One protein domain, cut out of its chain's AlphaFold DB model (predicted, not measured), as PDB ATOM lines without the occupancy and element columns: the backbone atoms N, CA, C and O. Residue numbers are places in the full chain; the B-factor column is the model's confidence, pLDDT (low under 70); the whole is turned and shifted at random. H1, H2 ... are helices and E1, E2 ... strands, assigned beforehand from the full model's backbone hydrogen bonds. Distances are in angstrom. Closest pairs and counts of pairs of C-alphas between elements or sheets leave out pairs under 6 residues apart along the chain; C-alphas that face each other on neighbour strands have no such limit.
ATOM      1  N   ASN A  15     196.053 152.797 192.803       94.94
ATOM      2  CA  ASN A  15     196.626 151.749 193.653       94.94
ATOM      3  C   ASN A  15     197.886 152.221 194.393       94.94
ATOM      4  O   ASN A  15     197.998 151.997 195.593       94.94
ATOM      5  N   LEU A  16     198.763 152.979 193.725       94.25
ATOM      6  CA  LEU A  16     199.967 153.527 194.360       94.25
ATOM      7  C   LEU A  16     199.624 154.610 195.392       94.25
ATOM      8  O   LEU A  16     200.265 154.709 196.436       94.25
ATOM      9  N   ILE A  17     198.579 155.404 195.136       93.12
ATOM     10  CA  ILE A  17     198.072 156.391 196.102       93.12
ATOM     11  C   ILE A  17     197.483 155.674 197.320       93.12
ATOM     12  O   ILE A  17     197.715 156.089 198.452       93.12
ATOM     13  N   ARG A  18     196.737 154.586 197.107       94.62
ATOM     14  CA  ARG A  18     196.154 153.773 198.178       94.62
ATOM     15  C   ARG A  18     197.240 153.163 199.064       94.62
ATOM     16  O   ARG A  18     197.153 153.300 200.277       94.62
ATOM     17  N   GLU A  19     198.279 152.578 198.477       94.69
ATOM     18  CA  GLU A  19     199.436 152.050 199.214       94.69
ATOM     19  C   GLU A  19     200.180 153.151 199.984       94.69
ATOM     20  O   GLU A  19     200.582 152.960 201.133       94.69
ATOM     21  N   ALA A  20     200.330 154.339 199.392       91.88
ATOM     22  CA  ALA A  20     200.891 155.492 200.088       91.88
ATOM     23  C   ALA A  20     200.029 155.935 201.284       91.88
ATOM     24  O   ALA A  20     200.584 156.215 202.346       91.88
ATOM     25  N   LYS A  21     198.695 155.937 201.150       91.31
ATOM     26  CA  LYS A  21     197.765 156.224 202.256       91.31
ATOM     27  C   LYS A  21     197.868 155.187 203.368       91.31
ATOM     28  O   LYS A  21     197.920 155.572 204.527       91.31
ATOM     29  N   THR A  22     197.969 153.900 203.027       92.06
ATOM     30  CA  THR A  22     198.116 152.826 204.020       92.06
ATOM     31  C   THR A  22     199.345 153.014 204.903       92.06
ATOM     32  O   THR A  22     199.260 152.800 206.106       92.06
ATOM     33  N   ARG A  23     200.458 153.498 204.342       88.75
ATOM     34  CA  ARG A  23     201.679 153.824 205.103       88.75
ATOM     35  C   ARG A  23     201.544 155.033 206.037       88.75
ATOM     36  O   ARG A  23     202.471 155.307 206.790       88.75
ATOM     37  N   CYS A  24     200.451 155.787 205.940       88.00
ATOM     38  CA  CYS A  24     200.188 156.967 206.761       88.00
ATOM     39  C   CYS A  24     199.136 156.713 207.846       88.00
ATOM     40  O   CYS A  24     198.811 157.656 208.564       88.00
ATOM     41  N   TYR A  25     198.567 155.507 207.931       89.38
ATOM     42  CA  TYR A  25     197.648 155.163 209.008       89.38
ATOM     43  C   TYR A  25     198.420 154.583 210.197       89.38
ATOM     44  O   TYR A  25     199.336 153.784 209.981       89.38
ATOM     45  N   PRO A  26     198.030 154.937 211.432       88.12
ATOM     46  CA  PRO A  26     198.528 154.261 212.621       88.12
ATOM     47  C   PRO A  26     198.104 152.775 212.623       88.12
ATOM     48  O   PRO A  26     197.227 152.379 211.841       88.12
ATOM     49  N   PRO A  27     198.716 151.940 213.486       89.19
ATOM     50  CA  PRO A  27     198.312 150.547 213.675       89.19
ATOM     51  C   PRO A  27     196.807 150.424 213.940       89.19
ATOM     52  O   PRO A  27     196.191 151.326 214.506       89.19
ATOM     53  N   LYS A  28     196.191 149.308 213.542       91.38
ATOM     54  CA  LYS A  28     194.736 149.129 213.716       91.38
ATOM     55  C   LYS A  28     194.334 149.052 215.184       91.38
ATOM     56  O   LYS A  28     193.205 149.361 215.529       91.38
ATOM     57  N   GLU A  29     195.269 148.634 216.020       93.12
ATOM     58  CA  GLU A  29     195.138 148.497 217.461       93.12
ATOM     59  C   GLU A  29     195.222 149.858 218.168       93.12
ATOM     60  O   GLU A  29     194.883 149.955 219.342       93.12
ATOM     61  N   ALA A  30     195.656 150.910 217.464       89.06
ATOM     62  CA  ALA A  30     195.870 152.234 218.035       89.06
ATOM     63  C   ALA A  30     194.584 153.060 218.194       89.06
ATOM     64  O   ALA A  30     194.607 154.077 218.886       89.06
ATOM     65  N   PHE A  31     193.488 152.680 217.527       88.00
ATOM     66  CA  PHE A  31     192.257 153.464 217.494       88.00
ATOM     67  C   PHE A  31     190.998 152.606 217.603       88.00
ATOM     68  O   PHE A  31     190.967 151.441 217.209       88.00
ATOM     69  N   ILE A  32     189.931 153.226 218.095       88.94
ATOM     70  CA  ILE A  32     188.603 152.637 218.236       88.94
ATOM     71  C   ILE A  32     187.633 153.482 217.416       88.94
ATOM     72  O   ILE A  32     187.613 154.706 217.523       88.94
ATOM     73  N   ILE A  33     186.830 152.823 216.581       87.94
ATOM     74  CA  ILE A  33     185.787 153.465 215.777       87.94
ATOM     75  C   ILE A  33     184.464 152.768 216.071       87.94
ATOM     76  O   ILE A  33     184.343 151.551 215.919       87.94
ATOM     77  N   THR A  34     183.474 153.555 216.466       86.62
ATOM     78  CA  THR A  34     182.079 153.155 216.648       86.62
ATOM     79  C   THR A  34     181.182 154.015 215.751       86.62
ATOM     80  O   THR A  34     181.661 154.829 214.964       86.62
ATOM     81  N   GLU A  35     179.863 153.846 215.845       83.69
ATOM     82  CA  GLU A  35     178.909 154.660 215.079       83.69
ATOM     83  C   GLU A  35     178.920 156.149 215.476       83.69
ATOM     84  O   GLU A  35     178.537 156.995 214.670       83.69
ATOM     85  N   SER A  36     179.350 156.472 216.702       81.56
ATOM     86  CA  SER A  36     179.273 157.823 217.281       81.56
ATOM     87  C   SER A  36     180.616 158.410 217.727       81.56
ATOM     88  O   SER A  36     180.685 159.597 218.061       81.56
ATOM     89  N   LEU A  37     181.681 157.604 217.735       83.06
ATOM     90  CA  LEU A  37     182.998 157.978 218.240       83.06
ATOM     91  C   LEU A  37     184.105 157.420 217.345       83.06
ATOM     92  O   LEU A  37     184.049 156.271 216.914       83.06
ATOM     93  N   ALA A  38     185.147 158.214 217.128       86.88
ATOM     94  CA  ALA A  38     186.420 157.736 216.609       86.88
ATOM     95  C   ALA A  38     187.552 158.315 217.455       86.88
ATOM     96  O   ALA A  38     187.810 159.514 217.380       86.88
ATOM     97  N   GLU A  39     188.223 157.472 218.238       87.12
ATOM     98  CA  GLU A  39     189.288 157.863 219.168       87.12
ATOM     99  C   GLU A  39     190.594 157.121 218.865       87.12
ATOM    100  O   GLU A  39     190.582 155.995 218.372       87.12
ATOM    101  N   ILE A  40     191.730 157.752 219.163       89.06
ATOM    102  CA  ILE A  40     193.071 157.167 219.036       89.06
ATOM    103  C   ILE A  40     193.810 157.309 220.363       89.06
ATOM    104  O   ILE A  40     193.663 158.318 221.058       89.06
ATOM    105  N   TYR A  41     194.648 156.334 220.705       89.12
ATOM    106  CA  TYR A  41     195.532 156.466 221.854       89.12
ATOM    107  C   TYR A  41     196.566 157.567 221.608       89.12
ATOM    108  O   TYR A  41     197.281 157.566 220.606       89.12
ATOM    109  N   LEU A  42     196.663 158.510 222.548       87.62
ATOM    110  CA  LEU A  42     197.532 159.682 222.414       87.62
ATOM    111  C   LEU A  42     199.001 159.305 222.174       87.62
ATOM    112  O   LEU A  42     199.667 159.943 221.364       87.62
ATOM    113  N   GLN A  43     199.498 158.274 222.860       91.19
ATOM    114  CA  GLN A  43     200.881 157.823 222.705       91.19
ATOM    115  C   GLN A  43     201.139 157.290 221.290       91.19
ATOM    116  O   GLN A  43     202.080 157.727 220.638       91.19
ATOM    117  N   GLU A  44     200.244 156.442 220.776       90.44
ATOM    118  CA  GLU A  44     200.327 155.909 219.411       90.44
ATOM    119  C   GLU A  44     200.276 157.022 218.357       90.44
ATOM    120  O   GLU A  44     201.011 156.989 217.370       90.44
ATOM    121  N   LEU A  45     199.443 158.046 218.582       87.88
ATOM    122  CA  LEU A  45     199.394 159.225 217.723       87.88
ATOM    123  C   LEU A  45     200.735 159.972 217.722       87.88
ATOM    124  O   LEU A  45     201.272 160.274 216.656       87.88
ATOM    125  N   LEU A  46     201.285 160.260 218.903       90.88
ATOM    126  CA  LEU A  46     202.554 160.973 219.045       90.88
ATOM    127  C   LEU A  46     203.716 160.203 218.411       90.88
ATOM    128  O   LEU A  46     204.497 160.799 217.668       90.88
ATOM    129  N   ASP A  47     203.800 158.896 218.651       91.50
ATOM    130  CA  ASP A  47     204.860 158.039 218.120       91.50
ATOM    131  C   ASP A  47     204.780 157.941 216.595       91.50
ATOM    132  O   ASP A  47     205.780 158.134 215.893       91.50
ATOM    133  N   HIS A  48     203.575 157.732 216.058       91.00
ATOM    134  CA  HIS A  48     203.349 157.696 214.618       91.00
ATOM    135  C   HIS A  48     203.693 159.041 213.954       91.00
ATOM    136  O   HIS A  48     204.389 159.075 212.930       91.00
ATOM    137  N   THR A  49     203.276 160.166 214.541       89.69
ATOM    138  CA  THR A  49     203.572 161.507 214.017       89.69
ATOM    139  C   THR A  49     205.065 161.829 214.100       89.69
ATOM    140  O   THR A  49     205.641 162.285 213.108       89.69
ATOM    141  N   ALA A  50     205.734 161.524 215.216       90.19
ATOM    142  CA  ALA A  50     207.178 161.702 215.365       90.19
ATOM    143  C   ALA A  50     207.960 160.874 214.333       90.19
ATOM    144  O   ALA A  50     208.823 161.411 213.630       90.19
ATOM    145  N   PHE A  51     207.610 159.595 214.168       89.81
ATOM    146  CA  PHE A  51     208.228 158.715 213.178       89.81
ATOM    147  C   PHE A  51     208.090 159.269 211.756       89.81
ATOM    148  O   PHE A  51     209.065 159.313 211.000       89.81
ATOM    149  N   ARG A  52     206.895 159.746 211.385       89.12
ATOM    150  CA  ARG A  52     206.659 160.328 210.057       89.12
ATOM    151  C   ARG A  52     207.443 161.617 209.839       89.12
ATOM    152  O   ARG A  52     208.014 161.782 208.763       89.12
ATOM    153  N   ILE A  53     207.526 162.493 210.841       87.62
ATOM    154  CA  ILE A  53     208.344 163.712 210.762       87.62
ATOM    155  C   ILE A  53     209.813 163.351 210.513       87.62
ATOM    156  O   ILE A  53     210.421 163.898 209.591       87.62
ATOM    157  N   ILE A  54     210.360 162.395 211.269       85.62
ATOM    158  CA  ILE A  54     211.746 161.931 211.114       85.62
ATOM    159  C   ILE A  54     211.975 161.356 209.713       85.62
ATOM    160  O   ILE A  54     212.957 161.701 209.064       85.62
ATOM    161  N   LYS A  55     211.056 160.525 209.204       86.06
ATOM    162  CA  LYS A  55     211.160 159.963 207.847       86.06
ATOM    163  C   LYS A  55     211.104 161.033 206.760       86.06
ATOM    164  O   LYS A  55     211.865 160.955 205.799       86.06
ATOM    165  N   CYS A  56     210.237 162.033 206.898       84.62
ATOM    166  CA  CYS A  56     210.151 163.142 205.947       84.62
ATOM    167  C   CYS A  56     211.393 164.040 205.975       84.62
ATOM    168  O   CYS A  56     211.770 164.582 204.940       84.62
ATOM    169  N   GLN A  57     212.028 164.185 207.138       82.56
ATOM    170  CA  GLN A  57     213.233 164.992 207.335       82.56
ATOM    171  C   GLN A  57     214.507 164.135 207.366       82.56
ATOM    172  O   GLN A  57     215.534 164.588 207.869       82.56
ATOM    173  N   TRP A  58     214.461 162.908 206.830       82.19
ATOM    174  CA  TRP A  58     215.561 161.954 206.971       82.19
ATOM    175  C   TRP A  58     216.879 162.510 206.436       82.19
ATOM    176  O   TRP A  58     217.894 162.335 207.083       82.19
ATOM    177  N   SER A  59     216.875 163.264 205.334       81.06
ATOM    178  CA  SER A  59     218.091 163.894 204.795       81.06
ATOM    179  C   SER A  59     218.761 164.886 205.752       81.06
ATOM    180  O   SER A  59     219.972 165.068 205.694       81.06
ATOM    181  N   VAL A  60     217.990 165.534 206.630       79.12
ATOM    182  CA  VAL A  60     218.515 166.420 207.678       79.12
ATOM    183  C   VAL A  60     219.010 165.594 208.863       79.12
ATOM    184  O   VAL A  60     220.052 165.902 209.427       79.12
ATOM    185  N   VAL A  61     218.274 164.538 209.222       74.94
ATOM    186  CA  VAL A  61     218.593 163.659 210.358       74.94
ATOM    187  C   VAL A  61     219.834 162.794 210.088       74.94
ATOM    188  O   VAL A  61     220.669 162.635 210.969       74.94
ATOM    189  N   ASP A  62     219.990 162.289 208.867       76.38
ATOM    190  CA  ASP A  62     221.112 161.455 208.406       76.38
ATOM    191  C   ASP A  62     222.448 162.216 208.409       76.38
ATOM    192  O   ASP A  62     223.518 161.627 208.523       76.38
ATOM    193  N   GLY A  63     222.396 163.552 208.354       72.50
ATOM    194  CA  GLY A  63     223.570 164.413 208.506       72.50
ATOM    195  C   GLY A  63     224.160 164.426 209.922       72.50
ATOM    196  O   GLY A  63     225.263 164.942 210.114       72.50
ATOM    197  N   PHE A  64     223.460 163.875 210.917       69.31
ATOM    198  CA  PHE A  64     223.975 163.715 212.273       69.31
ATOM    199  C   PHE A  64     224.532 162.299 212.456       69.31
ATOM    200  O   PHE A  64     223.842 161.316 212.206       69.31
ATOM    201  N   SER A  65     225.763 162.180 212.967       67.06
ATOM    202  CA  SER A  65     226.252 160.882 213.447       67.06
ATOM    203  C   SER A  65     225.346 160.401 214.582       67.06
ATOM    204  O   SER A  65     225.152 161.120 215.568       67.06
ATOM    205  N   THR A  66     224.803 159.189 214.451       65.94
ATOM    206  CA  THR A  66     223.903 158.564 215.435       65.94
ATOM    207  C   THR A  66     224.532 158.464 216.822       65.94
ATOM    208  O   THR A  66     223.821 158.492 217.819       65.94
ATOM    209  N   GLU A  67     225.864 158.412 216.894       65.06
ATOM    210  CA  GLU A  67     226.638 158.354 218.141       65.06
ATOM    211  C   GLU A  67     226.608 159.673 218.931       65.06
ATOM    212  O   GLU A  67     226.904 159.703 220.124       65.06
ATOM    213  N   ASN A  68     226.219 160.774 218.283       72.25
ATOM    214  CA  ASN A  68     226.226 162.101 218.886       72.25
ATOM    215  C   ASN A  68     224.848 162.545 219.401       72.25
ATOM    216  O   ASN A  68     224.785 163.516 220.157       72.25
ATOM    217  N   ILE A  69     223.756 161.872 219.018       76.88
ATOM    218  CA  ILE A  69     222.388 162.244 219.411       76.88
ATOM    219  C   ILE A  69     222.086 161.696 220.809       76.88
ATOM    220  O   ILE A  69     222.087 160.488 221.022       76.88
ATOM    221  N   THR A  70     221.787 162.579 221.763       81.88
ATOM    222  CA  THR A  70     221.443 162.187 223.141       81.88
ATOM    223  C   THR A  70     219.942 162.080 223.364       81.88
ATOM    224  O   THR A  70     219.484 161.182 224.066       81.88
ATOM    225  N   SER A  71     219.162 162.994 222.787       84.69
ATOM    226  CA  SER A  71     217.705 162.982 222.894       84.69
ATOM    227  C   SER A  71     217.050 163.812 221.798       84.69
ATOM    228  O   SER A  71     217.681 164.661 221.165       84.69
ATOM    229  N   MET A  72     215.759 163.573 221.589       84.19
ATOM    230  CA  MET A  72     214.936 164.315 220.650       84.19
ATOM    231  C   MET A  72     213.640 164.729 221.339       84.19
ATOM    232  O   MET A  72     212.986 163.905 221.974       84.19
ATOM    233  N   THR A  73     213.274 166.002 221.221       88.81
ATOM    234  CA  THR A  73     212.117 166.575 221.913       88.81
ATOM    235  C   THR A  73     211.151 167.158 220.896       88.81
ATOM    236  O   THR A  73     211.473 168.135 220.220       88.81
ATOM    237  N   LEU A  74     209.955 166.579 220.806       88.50
ATOM    238  CA  LEU A  74     208.865 167.097 219.988       88.50
ATOM    239  C   LEU A  74     207.957 167.987 220.847       88.50
ATOM    240  O   LEU A  74     207.350 167.528 221.809       88.50
ATOM    241  N   ILE A  75     207.853 169.263 220.485       89.38
ATOM    242  CA  ILE A  75     206.898 170.207 221.064       89.38
ATOM    243  C   ILE A  75     205.632 170.198 220.221       89.38
ATOM    244  O   ILE A  75     205.665 170.493 219.023       89.38
ATOM    245  N   THR A  76     204.508 169.912 220.866       88.31
ATOM    246  CA  THR A  76     203.181 169.858 220.250       88.31
ATOM    247  C   THR A  76     202.235 170.846 220.921       88.31
ATOM    248  O   THR A  76     202.328 171.089 222.123       88.31
ATOM    249  N   LYS A  77     201.268 171.365 220.166       88.81
ATOM    250  CA  LYS A  77     200.075 172.024 220.709       88.81
ATOM    251  C   LYS A  77     198.877 171.117 220.494       88.81
ATOM    252  O   LYS A  77     198.790 170.453 219.468       88.81
ATOM    253  N   TRP A  78     197.944 171.132 221.429       90.69
ATOM    254  CA  TRP A  78     196.688 170.407 221.313       90.69
ATOM    255  C   TRP A  78     195.521 171.293 221.754       90.69
ATOM    256  O   TRP A  78     195.722 172.334 222.388       90.69
ATOM    257  N   GLY A  79     194.310 170.907 221.375       84.44
ATOM    258  CA  GLY A  79     193.078 171.581 221.771       84.44
ATOM    259  C   GLY A  79     191.856 170.877 221.202       84.44
ATOM    260  O   GLY A  79     191.986 170.009 220.340       84.44
ATOM    261  N   PHE A  80     190.674 171.260 221.668       87.50
ATOM    262  CA  PHE A  80     189.408 170.747 221.158       87.50
ATOM    263  C   PHE A  80     188.504 171.893 220.714       87.50
ATOM    264  O   PHE A  80     188.567 172.991 221.269       87.50
ATOM    265  N   ASP A  81     187.664 171.624 219.722       85.25
ATOM    266  CA  ASP A  81     186.637 172.541 219.246       85.25
ATOM    267  C   ASP A  81     185.312 171.803 219.063       85.25
ATOM    268  O   ASP A  81     185.276 170.608 218.757       85.25
ATOM    269  N   ARG A  82     184.210 172.517 219.270       87.69
ATOM    270  CA  ARG A  82     182.862 171.985 219.121       87.69
ATOM    271  C   ARG A  82     182.108 172.789 218.082       87.69
ATOM    272  O   ARG A  82     181.871 173.980 218.262       87.69
ATOM    273  N   SER A  83     181.611 172.089 217.074       87.50
ATOM    274  CA  SER A  83     180.765 172.656 216.036       87.50
ATOM    275  C   SER A  83     179.353 172.068 216.082       87.50
ATOM    276  O   SER A  83     179.120 170.943 216.531       87.50
ATOM    277  N   THR A  84     178.379 172.867 215.657       88.25
ATOM    278  CA  THR A  84     176.946 172.537 215.679       88.25
ATOM    279  C   THR A  84     176.275 172.989 214.389       88.25
ATOM    280  O   THR A  84     176.774 173.899 213.733       88.25
ATOM    281  N   GLY A  85     175.115 172.415 214.061       87.44
ATOM    282  CA  GLY A  85     174.385 172.738 212.829       87.44
ATOM    283  C   GLY A  85     174.873 171.938 211.620       87.44
ATOM    284  O   GLY A  85     174.671 172.355 210.482       87.44
ATOM    285  N   HIS A  86     175.527 170.800 211.865       86.50
ATOM    286  CA  HIS A  86     175.886 169.854 210.818       86.50
ATOM    287  C   HIS A  86     174.640 169.150 210.270       86.50
ATOM    288  O   HIS A  86     173.615 169.051 210.946       86.50
ATOM    289  N   SER A  87     174.726 168.691 209.021       88.69
ATOM    290  CA  SER A  87     173.659 167.919 208.390       88.69
ATOM    291  C   SER A  87     173.471 166.582 209.096       88.69
ATOM    292  O   SER A  87     174.454 165.888 209.339       88.69
ATOM    293  N   GLU A  88     172.217 166.224 209.366       86.12
ATOM    294  CA  GLU A  88     171.876 164.945 209.983       86.12
ATOM    295  C   GLU A  88     171.618 163.866 208.926       86.12
ATOM    296  O   GLU A  88     170.821 164.051 207.994       86.12
ATOM    297  N   TYR A  89     172.278 162.722 209.070       85.19
ATOM    298  CA  TYR A  89     172.079 161.551 208.231       85.19
ATOM    299  C   TYR A  89     170.923 160.698 208.764       85.19
ATOM    300  O   TYR A  89     170.801 160.413 209.952       85.19
ATOM    301  N   LYS A  90     170.069 160.214 207.854       83.00
ATOM    302  CA  LYS A  90     168.924 159.342 208.182       83.00
ATOM    303  C   LYS A  90     169.349 157.882 208.363       83.00
ATOM    304  O   LYS A  90     168.830 156.991 207.689       83.00
ATOM    305  N   LEU A  91     170.320 157.648 209.233       78.94
ATOM    306  CA  LEU A  91     170.748 156.311 209.629       78.94
ATOM    307  C   LEU A  91     169.926 155.851 210.838       78.94
ATOM    308  O   LEU A  91     169.526 156.651 211.682       78.94
ATOM    309  N   LYS A  92     169.617 154.553 210.893       72.75
ATOM    310  CA  LYS A  92     168.973 153.959 212.067       72.75
ATOM    311  C   LYS A  92     170.059 153.657 213.090       72.75
ATOM    312  O   LYS A  92     170.840 152.740 212.866       72.75
ATOM    313  N   TYR A  93     170.075 154.410 214.180       68.94
ATOM    314  CA  TYR A  93     170.934 154.145 215.328       68.94
ATOM    315  C   TYR A  93     170.163 153.338 216.376       68.94
ATOM    316  O   TYR A  93     168.946 153.483 216.508       68.94
ATOM    317  N   ASN A  94     170.864 152.486 217.124       66.50
ATOM    318  CA  ASN A  94     170.272 151.754 218.253       66.50
ATOM    319  C   ASN A  94     170.031 152.659 219.479       66.50
ATOM    320  O   ASN A  94     169.286 152.290 220.382       66.50
ATOM    321  N   GLU A  95     170.646 153.844 219.498       66.62
ATOM    322  CA  GLU A  95     170.586 154.836 220.570       66.62
ATOM    323  C   GLU A  95     170.212 156.224 220.020       66.62
ATOM    324  O   GLU A  95     170.413 156.518 218.841       66.62
ATOM    325  N   ASP A  96     169.705 157.107 220.886       67.69
ATOM    326  CA  ASP A  96     169.334 158.491 220.553       67.69
ATOM    327  C   ASP A  96     170.570 159.405 220.374       67.69
ATOM    328  O   ASP A  96     170.789 160.342 221.161       67.69
ATOM    329  N   PHE A  97     171.388 159.145 219.356       69.75
ATOM    330  CA  PHE A  97     172.459 160.045 218.925       69.75
ATOM    331  C   PHE A  97     171.993 160.944 217.777       69.75
ATOM    332  O   PHE A  97     171.215 160.539 216.919       69.75
ATOM    333  N   SER A  98     172.476 162.187 217.781       75.06
ATOM    334  CA  SER A  98     172.331 163.133 216.673       75.06
ATOM    335  C   SER A  98     173.731 163.539 216.237       75.06
ATOM    336  O   SER A  98     174.577 163.897 217.057       75.06
ATOM    337  N   ASP A  99     173.952 163.477 214.936       81.31
ATOM    338  CA  ASP A  99     175.158 163.874 214.220       81.31
ATOM    339  C   ASP A  99     175.171 165.370 213.852       81.31
ATOM    340  O   ASP A  99     176.108 165.860 213.225       81.31
ATOM    341  N   SER A 100     174.183 166.141 214.327       84.50
ATOM    342  CA  SER A 100     174.134 167.602 214.159       84.50
ATOM    343  C   SER A 100     175.257 168.354 214.881       84.50
ATOM    344  O   SER A 100     175.432 169.564 214.670       84.50
ATOM    345  N   GLN A 101     175.999 167.679 215.763       82.44
ATOM    346  CA  GLN A 101     177.041 168.267 216.600       82.44
ATOM    347  C   GLN A 101     178.291 167.408 216.589       82.44
ATOM    348  O   GLN A 101     178.226 166.213 216.845       82.44
ATOM    349  N   VAL A 102     179.433 168.052 216.393       84.94
ATOM    350  CA  VAL A 102     180.737 167.401 216.335       84.94
ATOM    351  C   VAL A 102     181.640 168.031 217.381       84.94
ATOM    352  O   VAL A 102     181.789 169.253 217.420       84.94
ATOM    353  N   LEU A 103     182.252 167.203 218.222       84.88
ATOM    354  CA  LEU A 103     183.409 167.579 219.026       84.88
ATOM    355  C   LEU A 103     184.656 167.000 218.360       84.88
ATOM    356  O   LEU A 103     184.690 165.804 218.081       84.88
ATOM    357  N   LEU A 104     185.651 167.849 218.118       86.44
ATOM    358  CA  LEU A 104     186.926 167.477 217.520       86.44
ATOM    359  C   LEU A 104     188.061 167.792 218.494       86.44
ATOM    360  O   LEU A 104     188.192 168.946 218.897       86.44
ATOM    361  N   MET A 105     188.913 166.819 218.820       85.75
ATOM    362  CA  MET A 105     190.242 167.109 219.369       85.75
ATOM    363  C   MET A 105     191.254 167.216 218.222       85.75
ATOM    364  O   MET A 105     191.118 166.634 217.148       85.75
ATOM    365  N   SER A 106     192.269 168.045 218.418       83.62
ATOM    366  CA  SER A 106     193.324 168.269 217.442       83.62
ATOM    367  C   SER A 106     194.668 168.338 218.141       83.62
ATOM    368  O   SER A 106     194.790 168.907 219.231       83.62
ATOM    369  N   LEU A 107     195.681 167.775 217.489       87.25
ATOM    370  CA  LEU A 107     197.073 167.865 217.897       87.25
ATOM    371  C   LEU A 107     197.910 168.335 216.711       87.25
ATOM    372  O   LEU A 107     197.702 167.919 215.575       87.25
ATOM    373  N   VAL A 108     198.853 169.232 216.977       86.62
ATOM    374  CA  VAL A 108     199.706 169.844 215.964       86.62
ATOM    375  C   VAL A 108     201.162 169.811 216.434       86.62
ATOM    376  O   VAL A 108     201.481 170.419 217.465       86.62
ATOM    377  N   PRO A 109     202.072 169.150 215.696       87.62
ATOM    378  CA  PRO A 109     203.502 169.242 215.958       87.62
ATOM    379  C   PRO A 109     204.015 170.638 215.581       87.62
ATOM    380  O   PRO A 109     203.795 171.116 214.471       87.62
ATOM    381  N   ILE A 110     204.701 171.304 216.508       86.50
ATOM    382  CA  ILE A 110     205.211 172.669 216.321       86.50
ATOM    383  C   ILE A 110     206.701 172.641 216.006       86.50
ATOM    384  O   ILE A 110     207.144 173.253 215.035       86.50
ATOM    385  N   GLN A 111     207.484 171.974 216.849       85.25
ATOM    386  CA  GLN A 111     208.942 172.034 216.807       85.25
ATOM    387  C   GLN A 111     209.553 170.714 217.235       85.25
ATOM    388  O   GLN A 111     209.021 170.030 218.100       85.25
ATOM    389  N   LEU A 112     210.698 170.393 216.648       84.31
ATOM    390  CA  LEU A 112     211.438 169.176 216.915       84.31
ATOM    391  C   LEU A 112     212.885 169.553 217.204       84.31
ATOM    392  O   LEU A 112     213.572 170.088 216.340       84.31
ATOM    393  N   PHE A 113     213.326 169.304 218.430       82.31
ATOM    394  CA  PHE A 113     214.675 169.603 218.885       82.31
ATOM    395  C   PHE A 113     215.499 168.328 218.946       82.31
ATOM    396  O   PHE A 113     215.006 167.299 219.398       82.31
ATOM    397  N   VAL A 114     216.763 168.419 218.543       80.56
ATOM    398  CA  VAL A 114     217.742 167.340 218.682       80.56
ATOM    399  C   VAL A 114     218.829 167.823 219.635       80.56
ATOM    400  O   VAL A 114     219.441 168.865 219.402       80.56
ATOM    401  N   SER A 115     219.050 167.081 220.717       79.31
ATOM    402  CA  SER A 115     220.149 167.318 221.651       79.31
ATOM    403  C   SER A 115     221.351 166.472 221.255       79.31
ATOM    404  O   SER A 115     221.214 165.292 220.932       79.31
ATOM    405  N   ILE A 116     222.532 167.091 221.282       79.12
ATOM    406  CA  ILE A 116     223.793 166.480 220.869       79.12
ATOM    407  C   ILE A 116     224.798 166.604 222.018       79.12
ATOM    408  O   ILE A 116     224.927 167.673 222.614       79.12
ATOM    409  N   SER A 117     225.522 165.524 222.316       70.12
ATOM    410  CA  SER A 117     226.403 165.381 223.489       70.12
ATOM    411  C   SER A 117     227.490 166.458 223.633       70.12
ATOM    412  O   SER A 117     227.882 166.771 224.753       70.12
ATOM    413  N   HIS A 118     227.956 167.064 222.536       57.97
ATOM    414  CA  HIS A 118     229.102 167.989 222.549       57.97
ATOM    415  C   HIS A 118     228.747 169.473 222.371       57.97
ATOM    416  O   HIS A 118     229.620 170.334 222.451       57.97
ATOM    417  N   SER A 119     227.475 169.808 222.145       48.34
ATOM    418  CA  SER A 119     227.020 171.200 222.114       48.34
ATOM    419  C   SER A 119     225.497 171.251 222.145       48.34
ATOM    420  O   SER A 119     224.860 170.598 221.320       48.34
ATOM    421  N   HIS A 120     224.915 172.091 223.006       45.69
ATOM    422  CA  HIS A 120     223.511 172.511 222.915       45.69
ATOM    423  C   HIS A 120     223.297 173.371 221.655       45.69
ATOM    424  O   HIS A 120     223.008 174.562 221.733       45.69
ATOM    425  N   LYS A 121     223.524 172.812 220.466       45.53
ATOM    426  CA  LYS A 121     223.260 173.498 219.207       45.53
ATOM    427  C   LYS A 121     221.849 173.168 218.751       45.53
ATOM    428  O   LYS A 121     221.511 172.023 218.475       45.53
ATOM    429  N   LEU A 122     221.049 174.222 218.669       43.16
ATOM    430  CA  LEU A 122     219.707 174.233 218.110       43.16
ATOM    431  C   LEU A 122     219.784 173.981 216.602       43.16
ATOM    432  O   LEU A 122     220.114 174.887 215.839       43.16
ATOM    433  N   TYR A 123     219.451 172.774 216.162       49.12
ATOM    434  CA  TYR A 123     219.255 172.489 214.745       49.12
ATOM    435  C   TYR A 123     217.818 172.028 214.519       49.12
ATOM    436  O   TYR A 123     217.412 170.981 215.007       49.12
ATOM    437  N   GLY A 124     217.055 172.832 213.773       41.97
ATOM    438  CA  GLY A 124     215.773 172.411 213.206       41.97
ATOM    439  C   GLY A 124     214.549 173.171 213.711       41.97
ATOM    440  O   GLY A 124     213.691 172.620 214.391       41.97
ATOM    441  N   LYS A 125     214.385 174.429 213.291       41.44
ATOM    442  CA  LYS A 125     213.044 175.026 213.227       41.44
ATOM    443  C   LYS A 125     212.372 174.433 211.989       41.44
ATOM    444  O   LYS A 125     212.652 174.881 210.879       41.44
ATOM    445  N   ILE A 126     211.538 173.403 212.148       43.88
ATOM    446  CA  ILE A 126     210.664 172.984 211.046       43.88
ATOM    447  C   ILE A 126     209.782 174.190 210.714       43.88
ATOM    448  O   ILE A 126     209.078 174.727 211.571       43.88
ATOM    449  N   LEU A 127     209.920 174.673 209.478       37.75
ATOM    450  CA  LEU A 127     209.154 175.786 208.942       37.75
ATOM    451  C   LEU A 127     207.664 175.464 209.087       37.75
ATOM    452  O   LEU A 127     207.172 174.460 208.568       37.75
ATOM    453  N   SER A 128     206.951 176.370 209.751       37.78
ATOM    454  CA  SER A 128     205.502 176.374 209.988       37.78
ATOM    455  C   SER A 128     204.644 176.155 208.733       37.78
ATOM    456  O   SER A 128     203.454 175.883 208.847       37.78
ATOM    457  N   HIS A 129     205.235 176.242 207.539       33.97
ATOM    458  CA  HIS A 129     204.567 176.043 206.257       33.97
ATOM    459  C   HIS A 129     204.278 174.572 205.910       33.97
ATOM    460  O   HIS A 129     203.370 174.321 205.127       33.97
ATOM    461  N   ILE A 130     204.980 173.593 206.500       33.72
ATOM    462  CA  ILE A 130     204.655 172.159 206.304       33.72
ATOM    463  C   ILE A 130     203.539 171.713 207.268       33.72
ATOM    464  O   ILE A 130     202.765 170.803 206.974       33.72
ATOM    465  N   VAL A 131     203.399 172.408 208.400       31.53
ATOM    466  CA  VAL A 131     202.457 172.057 209.474       31.53
ATOM    467  C   VAL A 131     201.000 172.358 209.097       31.53
ATOM    468  O   VAL A 131     200.095 171.701 209.595       31.53
ATOM    469  N   GLN A 132     200.752 173.256 208.135       27.91
ATOM    470  CA  GLN A 132     199.399 173.538 207.631       27.91
ATOM    471  C   GLN A 132     198.732 172.346 206.910       27.91
ATOM    472  O   GLN A 132     197.537 172.407 206.641       27.91
ATOM    473  N   GLY A 133     199.472 171.262 206.628       32.31
ATOM    474  CA  GLY A 133     198.939 170.011 206.070       32.31
ATOM    475  C   GLY A 133     198.974 168.800 207.011       32.31
ATOM    476  O   GLY A 133     198.409 167.767 206.665       32.31
ATOM    477  N   ILE A 134     199.609 168.904 208.187       37.53
ATOM    478  CA  ILE A 134     199.552 167.873 209.236       37.53
ATOM    479  C   ILE A 134     198.503 168.333 210.245       37.53
ATOM    480  O   ILE A 134     198.806 168.750 211.359       37.53
ATOM    481  N   PHE A 135     197.248 168.337 209.799       35.59
ATOM    482  CA  PHE A 135     196.127 168.339 210.722       35.59
ATOM    483  C   PHE A 135     195.882 166.879 211.078       35.59
ATOM    484  O   PHE A 135     195.204 166.147 210.358       35.59
ATOM    485  N   ASP A 136     196.502 166.451 212.167       42.06
ATOM    486  CA  ASP A 136     196.172 165.199 212.818       42.06
ATOM    487  C   ASP A 136     194.815 165.429 213.518       42.06
ATOM    488  O   ASP A 136     194.736 165.787 214.694       42.06
ATOM    489  N   GLN A 137     193.731 165.363 212.732       38.00
ATOM    490  CA  GLN A 137     192.360 165.357 213.243       38.00
ATOM    491  C   GLN A 137     192.131 164.008 213.904       38.00
ATOM    492  O   GLN A 137     191.934 163.012 213.210       38.00
ATOM    493  N   TYR A 138     192.161 163.973 215.229       49.41
ATOM    494  CA  TYR A 138     191.878 162.751 215.958       49.41
ATOM    495  C   TYR A 138     191.080 163.059 217.210       49.41
ATOM    496  O   TYR A 138     191.415 163.980 217.945       49.41
ATOM    497  N   ASP A 139     190.079 162.213 217.433       34.75
ATOM    498  CA  ASP A 139     188.931 162.358 218.327       34.75
ATOM    499  C   ASP A 139     187.763 163.112 217.686       34.75
ATOM    500  O   ASP A 139     187.710 164.340 217.679       34.75
ATOM    501  N   PHE A 140     186.839 162.343 217.110       42.12
ATOM    502  CA  PHE A 140     185.526 162.797 216.663       42.12
ATOM    503  C   PHE A 140     184.499 162.200 217.617       42.12
ATOM    504  O   PHE A 140     184.288 160.989 217.607       42.12
ATOM    505  N   SER A 141     183.857 163.032 218.433       38.25
ATOM    506  CA  SER A 141     182.825 162.585 219.365       38.25
ATOM    507  C   SER A 141     181.498 163.280 219.065       38.25
ATOM    508  O   SER A 141     181.369 164.500 219.207       38.25
ATOM    509  N   LEU A 142     180.490 162.501 218.666       45.03
ATOM    510  CA  LEU A 142     179.102 162.954 218.571       45.03
ATOM    511  C   LEU A 142     178.476 162.873 219.967       45.03
ATOM    512  O   LEU A 142     178.059 161.805 220.415       45.03
TER     513      LEU A 142
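AT A GLANCE: This is residues 15 to 142 of the 148 residues of an uncharacterized protein of Sipha flava (yellow sugarcane aphid) (UniProt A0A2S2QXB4). What does the model look like? A very long strand hairpin, E3 and E4, makes the length of an elongated, twisted sheet; E5 pairs with E4 beside residues 103 to 107, with E2 and E1 side by side beyond E5. Helix H2 packs on one face of the sheet, while H1, residues 15 to 22, sticks out. What is it made of? The printed part has 128 residues, with four named helices and five named strands in the order H1 E1 E2 H2 H3 E3 E4 H4 E5, a mixed class; the sheet's order is E1 - E2 - E5 - E4 - E3, all antiparallel. The whole is loose, with a radius of gyration of the C-alphas of 18.8 A and spans of 62 by 33 by 25 A.

HOW THE PARTS SIT: How do the strands pair? E3, residues 69 to 84, and E4, residues 101 to 116, form an antiparallel hairpin at 165 degrees, with N 106 and O 79 within hydrogen-bond range at 2.8 A. E5, residues 136 to 141, is antiparallel to E4 at 148 degrees, with N 105 and O 139 at 3.0 A. E2, residues 37 to 40, is antiparallel to E5 at 142 degrees, with N 38 and O 140 at 2.9 A, and forms a hairpin with E1, residues 31 to 33, with N 32 and O 39 at 2.9 A. Where is H2? H2, residues 42 to 56, is on one face of the sheet in two layers, a sheet and a helix on it; it stands up from the sheet at 53 degrees, with a height over the sheet of 4.8 A. Its closest C-alpha pair with E3 is Ala 50 and Leu 74, 7.3 A. Where are the other helices? H3, residues 58 to 61, is close to H2 but not clearly touching, with the closest C-alphas, those of Ile 54 and Val 61, 7.1 A apart. H4, residues 128 to 131, only grazes the sheet, and H1, residues 15 to 22, is not on it. Every O i to N i+4 pair is within hydrogen-bond range in H1 and H2; H3 and H4 are too short for such a pair.

IN THESE COORDINATES: Where do the elements begin and end? H1 begins at C-alpha 15, (196.626, 151.749, 193.653), and E5 ends at C-alpha 141, (182.825, 162.585, 219.365). How long are they? E4 measures 47.0 A, E3 46.7 A, H2 21.0 A, E5 15.1 A and H1 10.5 A from first to last C-alpha.

THE WHOLE: Which links are long? Those from E3 to E4 and from E4 to H4 are, and the printed part has no cut. Where is confidence low? Residues 64 to 67, 93 to 97 and 118 to 142 have pLDDT under 70.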